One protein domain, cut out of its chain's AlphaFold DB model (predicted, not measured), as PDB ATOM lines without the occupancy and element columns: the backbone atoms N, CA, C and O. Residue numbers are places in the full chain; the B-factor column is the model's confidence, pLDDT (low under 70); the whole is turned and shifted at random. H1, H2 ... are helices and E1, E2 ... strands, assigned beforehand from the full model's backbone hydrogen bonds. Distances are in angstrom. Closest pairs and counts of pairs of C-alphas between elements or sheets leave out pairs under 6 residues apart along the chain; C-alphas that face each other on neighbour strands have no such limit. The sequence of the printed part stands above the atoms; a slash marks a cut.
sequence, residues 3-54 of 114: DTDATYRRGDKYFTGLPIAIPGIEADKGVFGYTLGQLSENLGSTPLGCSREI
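Overview. This is residues 3 to 54 of the 114 residues of the protein "Gamma-glutamyl ligase" of Methanobrevibacter sp (UniProt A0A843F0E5). A small three-stranded antiparallel sheet has one short helix, H1, over one face, above its edge strand E2, while a long loop after E2 folds back so that residues 25 to 26 pair briefly with that strand. Beyond E3, residues 48 to 54 form a tail at one end of the long axis. The printed part has 52 residues, with E1, E2, H1 and E3 along the chain and sheet order E2, E1, E3; the class is mixed, helices and strands. It is compact, with a radius of gyration of the C-alphas of 10.2 A, yet elongated in outline, spanning 31 by 20 by 16 A.

Arrangement. Start at the inner strand E1, residues 3 to 10. The edge strand E3, residues 41 to 47, is its antiparallel neighbour at 137 degrees; look for N 7 and O 44, 2.8 A apart, within hydrogen-bond range. The other edge strand, E2, residues 13 to 16, forms a hairpin with E1, antiparallel at 149 degrees, with N 8 and O 15 at 2.8 A, within hydrogen-bond range. Residues 14 to 15 of E2 also pair, parallel, with residues 25 to 26. H1, residues 30 to 37, is on the sheet at a height of 8.4 A; it lies over E2 and runs slantwise to the strands, at 49 degrees to E2 on the local plane. The closest C-alphas of E2 and H1 are those of Thr 16 and Gly 33, 6.0 A apart. E2, H1 and E3 make a split strand-helix-strand unit, two strands running the same way with E1 between them, and its crossover is right-handed. Within H1 every O i to N i+4 pair is within hydrogen-bond range.

Along the chain. Find C-alpha 3 at (85.244, 129.222, 135.105), from which E1 runs 19.7 A to C-alpha 10. E2 covers 10.4 A and H1 10.7 A. E3 runs 16.1 A and ends at C-alpha 47, at (84.763, 126.759, 141.073).

Size, cuts and confidence. The two C-alphas farthest apart are those of Leu 39 and Ser 51, at 31.3 A. The link from E2 to H1 is long, 13 residues. The printed part has no cut, and no printed residue is under 70 in pLDDT.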
ATOM      1  N   ASP A   3      85.654 128.291 136.150       94.25
ATOM      2  CA  ASP A   3      85.244 129.222 135.105       94.25
ATOM      3  C   ASP A   3      85.724 130.628 135.475       94.25
ATOM      4  O   ASP A   3      85.810 130.959 136.663       94.25
ATOM      5  N   THR A   4      86.037 131.453 134.481       92.00
ATOM      6  CA  THR A   4      86.434 132.849 134.700       92.00
ATOM      7  C   THR A   4      85.238 133.732 135.057       92.00
ATOM      8  O   THR A   4      85.426 134.777 135.686       92.00
ATOM      9  N   ASP A   5      84.017 133.287 134.745       92.44
ATOM     10  CA  ASP A   5      82.778 133.937 135.161       92.44
ATOM     11  C   ASP A   5      82.629 133.986 136.691       92.44
ATOM     12  O   ASP A   5      83.042 133.094 137.441       92.44
ATOM     13  N   ALA A   6      81.999 135.064 137.161       94.81
ATOM     14  CA  ALA A   6      82.060 135.466 138.557       94.81
ATOM     15  C   ALA A   6      81.191 134.622 139.512       94.81
ATOM     16  O   ALA A   6      80.018 134.331 139.255       94.81
ATOM     17  N   THR A   7      81.756 134.334 140.683       97.06
ATOM     18  CA  THR A   7      81.045 133.967 141.907       97.06
ATOM     19  C   THR A   7      80.784 135.217 142.735       97.06
ATOM     20  O   THR A   7      81.644 136.082 142.891       97.06
ATOM     21  N   TYR A   8      79.587 135.298 143.303       97.19
ATOM     22  CA  TYR A   8      79.143 136.415 144.120       97.19
ATOM     23  C   TYR A   8      78.804 135.972 145.537       97.19
ATOM     24  O   TYR A   8      78.397 134.829 145.767       97.19
ATOM     25  N   ARG A   9      78.890 136.908 146.482       96.94
ATOM     26  CA  ARG A   9      78.467 136.711 147.869       96.94
ATOM     27  C   ARG A   9      77.494 137.782 148.331       96.94
ATOM     28  O   ARG A   9      77.659 138.976 148.075       96.94
ATOM     29  N   ARG A  10      76.464 137.341 149.055       94.75
ATOM     30  CA  ARG A  10      75.505 138.216 149.737       94.75
ATOM     31  C   ARG A  10      75.193 137.665 151.125       94.75
ATOM     32  O   ARG A  10      74.432 136.709 151.261       94.75
ATOM     33  N   GLY A  11      75.760 138.296 152.154       93.06
ATOM     34  CA  GLY A  11      75.778 137.721 153.503       93.06
ATOM     35  C   GLY A  11      76.576 136.416 153.499       93.06
ATOM     36  O   GLY A  11      77.618 136.349 152.860       93.06
ATOM     37  N   ASP A  12      76.041 135.369 154.121       93.38
ATOM     38  CA  ASP A  12      76.709 134.059 154.229       93.38
ATOM     39  C   ASP A  12      76.436 133.128 153.032       93.38
ATOM     40  O   ASP A  12      76.678 131.924 153.093       93.38
ATOM     41  N   LYS A  13      75.853 133.659 151.951       95.69
ATOM     42  CA  LYS A  13      75.461 132.884 150.771       95.69
ATOM     43  C   LYS A  13      76.329 133.208 149.571       95.69
ATOM     44  O   LYS A  13      76.459 134.377 149.199       95.69
ATOM     45  N   TYR A  14      76.794 132.152 148.916       97.56
ATOM     46  CA  TYR A  14      77.528 132.191 147.659       97.56
ATOM     47  C   TYR A  14      76.603 131.805 146.513       97.56
ATOM     48  O   TYR A  14      75.759 130.915 146.659       97.56
ATOM     49  N   PHE A  15      76.742 132.464 145.370       97.12
ATOM     50  CA  PHE A  15      75.957 132.144 144.185       97.12
ATOM     51  C   PHE A  15      76.676 132.543 142.897       97.12
ATOM     52  O   PHE A  15      77.554 133.400 142.899       97.12
ATOM     53  N   THR A  16      76.264 131.947 141.784       96.31
ATOM     54  CA  THR A  16      76.755 132.276 140.441       96.31
ATOM     55  C   THR A  16      75.594 132.345 139.447       96.31
ATOM     56  O   THR A  16      74.508 131.806 139.682       96.31
ATOM     57  N   GLY A  17      75.803 133.047 138.332       93.62
ATOM     58  CA  GLY A  17      74.887 133.020 137.188       93.62
ATOM     59  C   GLY A  17      74.999 131.738 136.356       93.62
ATOM     60  O   GLY A  17      74.077 131.433 135.598       93.62
ATOM     61  N   LEU A  18      76.097 130.995 136.517       94.44
ATOM     62  CA  LEU A  18      76.385 129.765 135.784       94.44
ATOM     63  C   LEU A  18      75.422 128.626 136.156       94.44
ATOM     64  O   LEU A  18      74.882 128.606 137.264       94.44
ATOM     65  N   PRO A  19      75.212 127.644 135.260       94.38
ATOM     66  CA  PRO A  19      74.313 126.514 135.505       94.38
ATOM     67  C   PRO A  19      74.842 125.523 136.550       94.38
ATOM     68  O   PRO A  19      74.064 124.768 137.126       94.38
ATOM     69  N   ILE A  20      76.156 125.498 136.796       96.69
ATOM     70  CA  ILE A  20      76.797 124.566 137.727       96.69
ATOM     71  C   ILE A  20      77.850 125.277 138.576       96.69
ATOM     72  O   ILE A  20      78.470 126.242 138.136       96.69
ATOM     73  N   ALA A  21      78.062 124.759 139.782       97.19
ATOM     74  CA  ALA A  21      79.146 125.121 140.684       97.19
ATOM     75  C   ALA A  21      79.384 123.965 141.671       97.19
ATOM     76  O   ALA A  21      78.588 123.021 141.741       97.19
ATOM     77  N   ILE A  22      80.463 124.035 142.450       97.50
ATOM     78  CA  ILE A  22      80.666 123.117 143.579       97.50
ATOM     79  C   ILE A  22      79.541 123.242 144.632       97.50
ATOM     80  O   ILE A  22      78.898 124.294 144.732       97.50
ATOM     81  N   PRO A  23      79.315 122.205 145.464       96.69
ATOM     82  CA  PRO A  23      78.410 122.308 146.606       96.69
ATOM     83  C   PRO A  23      78.741 123.514 147.497       96.69
ATOM     84  O   PRO A  23      79.904 123.786 147.774       96.69
ATOM     85  N   GLY A  24      77.706 124.228 147.949       96.44
ATOM     86  CA  GLY A  24      77.843 125.450 148.753       96.44
ATOM     87  C   GLY A  24      77.702 126.757 147.961       96.44
ATOM     88  O   GLY A  24      77.452 127.796 148.571       96.44
ATOM     89  N   ILE A  25      77.759 126.708 146.625       97.31
ATOM     90  CA  ILE A  25      77.458 127.843 145.740       97.31
ATOM     91  C   ILE A  25      76.109 127.595 145.050       97.31
ATOM     92  O   ILE A  25      75.923 126.593 144.360       97.31
ATOM     93  N   GLU A  26      75.142 128.499 145.223       96.88
ATOM     94  CA  GLU A  26      73.851 128.416 144.530       96.88
ATOM     95  C   GLU A  26      74.038 128.737 143.027       96.88
ATOM     96  O   GLU A  26      74.375 129.865 142.666       96.88
ATOM     97  N   ALA A  27      73.801 127.758 142.150       95.56
ATOM     98  CA  ALA A  27      73.920 127.880 140.693       95.56
ATOM     99  C   ALA A  27      72.540 127.880 139.994       95.56
ATOM    100  O   ALA A  27      71.500 127.849 140.656       95.56
ATOM    101  N   ASP A  28      72.539 127.931 138.660       92.19
ATOM    102  CA  ASP A  28      71.356 127.866 137.785       92.19
ATOM    103  C   ASP A  28      70.344 129.002 138.013       92.19
ATOM    104  O   ASP A  28      69.123 128.845 138.002       92.19
ATOM    105  N   LYS A  29      70.873 130.205 138.263       84.94
ATOM    106  CA  LYS A  29      70.072 131.413 138.527       84.94
ATOM    107  C   LYS A  29      69.850 132.265 137.275       84.94
ATOM    108  O   LYS A  29      69.054 133.210 137.313       84.94
ATOM    109  N   GLY A  30      70.563 131.966 136.186       83.62
ATOM    110  CA  GLY A  30      70.479 132.659 134.900       83.62
ATOM    111  C   GLY A  30      70.540 134.184 135.031       83.62
ATOM    112  O   GLY A  30      71.344 134.739 135.783       83.62
ATOM    113  N   VAL A  31      69.633 134.877 134.335       84.31
ATOM    114  CA  VAL A  31      69.557 136.353 134.312       84.31
ATOM    115  C   VAL A  31      69.339 136.957 135.705       84.31
ATOM    116  O   VAL A  31      69.868 138.031 136.009       84.31
ATOM    117  N   PHE A  32      68.587 136.278 136.577       85.88
ATOM    118  CA  PHE A  32      68.391 136.734 137.955       85.88
ATOM    119  C   PHE A  32      69.690 136.651 138.755       85.88
ATOM    120  O   PHE A  32      69.991 137.576 139.507       85.88
ATOM    121  N   GLY A  33      70.474 135.589 138.556       84.19
ATOM    122  CA  GLY A  33      71.810 135.443 139.135       84.19
ATOM    123  C   GLY A  33      72.731 136.583 138.725       84.19
ATOM    124  O   GLY A  33      73.289 137.252 139.590       84.19
ATOM    125  N   TYR A  34      72.797 136.879 137.424       82.50
ATOM    126  CA  TYR A  34      73.600 137.990 136.905       82.50
ATOM    127  C   TYR A  34      73.186 139.339 137.508       82.50
ATOM    128  O   TYR A  34      74.019 140.094 138.005       82.50
ATOM    129  N   THR A  35      71.883 139.631 137.523       88.44
ATOM    130  CA  THR A  35      71.366 140.918 138.015       88.44
ATOM    131  C   THR A  35      71.590 141.078 139.520       88.44
ATOM    132  O   THR A  35      71.956 142.157 139.980       88.44
ATOM    133  N   LEU A  36      71.406 140.010 140.303       89.69
ATOM    134  CA  LEU A  36      71.725 140.008 141.735       89.69
ATOM    135  C   LEU A  36      73.229 140.151 141.985       89.69
ATOM    136  O   LEU A  36      73.613 140.807 142.955       89.69
ATOM    137  N   GLY A  37      74.060 139.580 141.112       89.38
ATOM    138  CA  GLY A  37      75.516 139.688 141.165       89.38
ATOM    139  C   GLY A  37      76.006 141.133 141.091       89.38
ATOM    140  O   GLY A  37      76.855 141.526 141.879       89.38
ATOM    141  N   GLN A  38      75.381 141.968 140.253       89.56
ATOM    142  CA  GLN A  38      75.708 143.401 140.136       89.56
ATOM    143  C   GLN A  38      75.510 144.202 141.437       89.56
ATOM    144  O   GLN A  38      76.050 145.294 141.582       89.56
ATOM    145  N   LEU A  39      74.716 143.681 142.378       93.00
ATOM    146  CA  LEU A  39      74.433 144.305 143.678       93.00
ATOM    147  C   LEU A  39      75.100 143.567 144.848       93.00
ATOM    148  O   LEU A  39      74.785 143.842 146.007       93.00
ATOM    149  N   SER A  40      75.953 142.593 144.549       94.75
ATOM    150  CA  SER A  40      76.575 141.700 145.522       94.75
ATOM    151  C   SER A  40      78.094 141.828 145.466       94.75
ATOM    152  O   SER A  40      78.653 142.432 144.553       94.75
ATOM    153  N   GLU A  41      78.776 141.280 146.466       96.81
ATOM    154  CA  GLU A  41      80.234 141.238 146.466       96.81
ATOM    155  C   GLU A  41      80.709 140.267 145.381       96.81
ATOM    156  O   GLU A  41      80.241 139.131 145.334       96.81
ATOM    157  N   ASN A  42      81.608 140.710 144.503       96.81
ATOM    158  CA  ASN A  42      82.235 139.855 143.498       96.81
ATOM    159  C   ASN A  42      83.475 139.195 144.110       96.81
ATOM    160  O   ASN A  42      84.377 139.895 144.569       96.81
ATOM    161  N   LEU A  43      83.498 137.865 144.120       97.25
ATOM    162  CA  LEU A  43      84.574 137.060 144.689       97.25
ATOM    163  C   LEU A  43      85.518 136.470 143.633       97.25
ATOM    164  O   LEU A  43      86.431 135.738 144.000       97.25
ATOM    165  N   GLY A  44      85.328 136.780 142.350       96.44
ATOM    166  CA  GLY A  44      86.167 136.289 141.257       96.44
ATOM    167  C   GLY A  44      85.689 134.958 140.678       96.44
ATOM    168  O   GLY A  44      84.488 134.715 140.606       96.44
ATOM    169  N   SER A  45      86.614 134.131 140.206       97.06
ATOM    170  CA  SER A  45      86.334 132.956 139.370       97.06
ATOM    171  C   SER A  45      85.487 131.888 140.064       97.06
ATOM    172  O   SER A  45      85.660 131.606 141.251       97.06
ATOM    173  N   THR A  46      84.591 131.244 139.310       97.56
ATOM    174  CA  THR A  46      83.667 130.233 139.840       97.56
ATOM    175  C   THR A  46      84.281 128.833 139.853       97.56
ATOM    176  O   THR A  46      84.583 128.282 138.792       97.56
ATOM    177  N   PRO A  47      84.399 128.169 141.018       97.62
ATOM    178  CA  PRO A  47      84.763 126.759 141.073       97.62
ATOM    179  C   PRO A  47      83.602 125.885 140.571       97.62
ATOM    180  O   PRO A  47      82.549 125.791 141.204       97.62
ATOM    181  N   LEU A  48      83.797 125.207 139.438       97.44
ATOM    182  CA  LEU A  48      82.780 124.342 138.823       97.44
ATOM    183  C   LEU A  48      82.795 122.913 139.369       97.44
ATOM    184  O   LEU A  48      81.773 122.234 139.379       97.44
ATOM    185  N   GLY A  49      83.963 122.428 139.788       96.00
ATOM    186  CA  GLY A  49      84.117 121.051 140.239       96.00
ATOM    187  C   GLY A  49      85.429 120.808 140.968       96.00
ATOM    188  O   GLY A  49      86.482 121.306 140.553       96.00
ATOM    189  N   CYS A  50      85.366 119.992 142.017       95.25
ATOM    190  CA  CYS A  50      86.508 119.565 142.815       95.25
ATOM    191  C   CYS A  50      86.468 118.043 143.008       95.25
ATOM    192  O   CYS A  50      85.398 117.465 143.184       95.25
ATOM    193  N   SER A  51      87.628 117.386 142.965       94.25
ATOM    194  CA  SER A  51      87.748 115.936 143.183       94.25
ATOM    195  C   SER A  51      87.671 115.526 144.657       94.25
ATOM    196  O   SER A  51      87.570 114.338 144.954       94.25
ATOM    197  N   ARG A  52      87.734 116.494 145.574       93.44
ATOM    198  CA  ARG A  52      87.561 116.313 147.018       93.44
ATOM    199  C   ARG A  52      86.652 117.407 147.567       93.44
ATOM    200  O   ARG A  52      86.551 118.478 146.974       93.44
ATOM    201  N   GLU A  53      86.032 117.154 148.709       92.94
ATOM    202  CA  GLU A  53      85.343 118.212 149.444       92.94
ATOM    203  C   GLU A  53      86.371 119.195 150.022       92.94
ATOM    204  O   GLU A  53      87.387 118.785 150.591       92.94
ATOM    205  N   ILE A  54      86.114 120.482 149.808       95.06
ATOM    206  CA  ILE A  54      86.861 121.630 150.330       95.06
ATOM    207  C   ILE A  54      85.867 122.741 150.653       95.06
ATOM    208  O   ILE A  54      84.762 122.755 150.104       95.06
TER     209      ILE A  54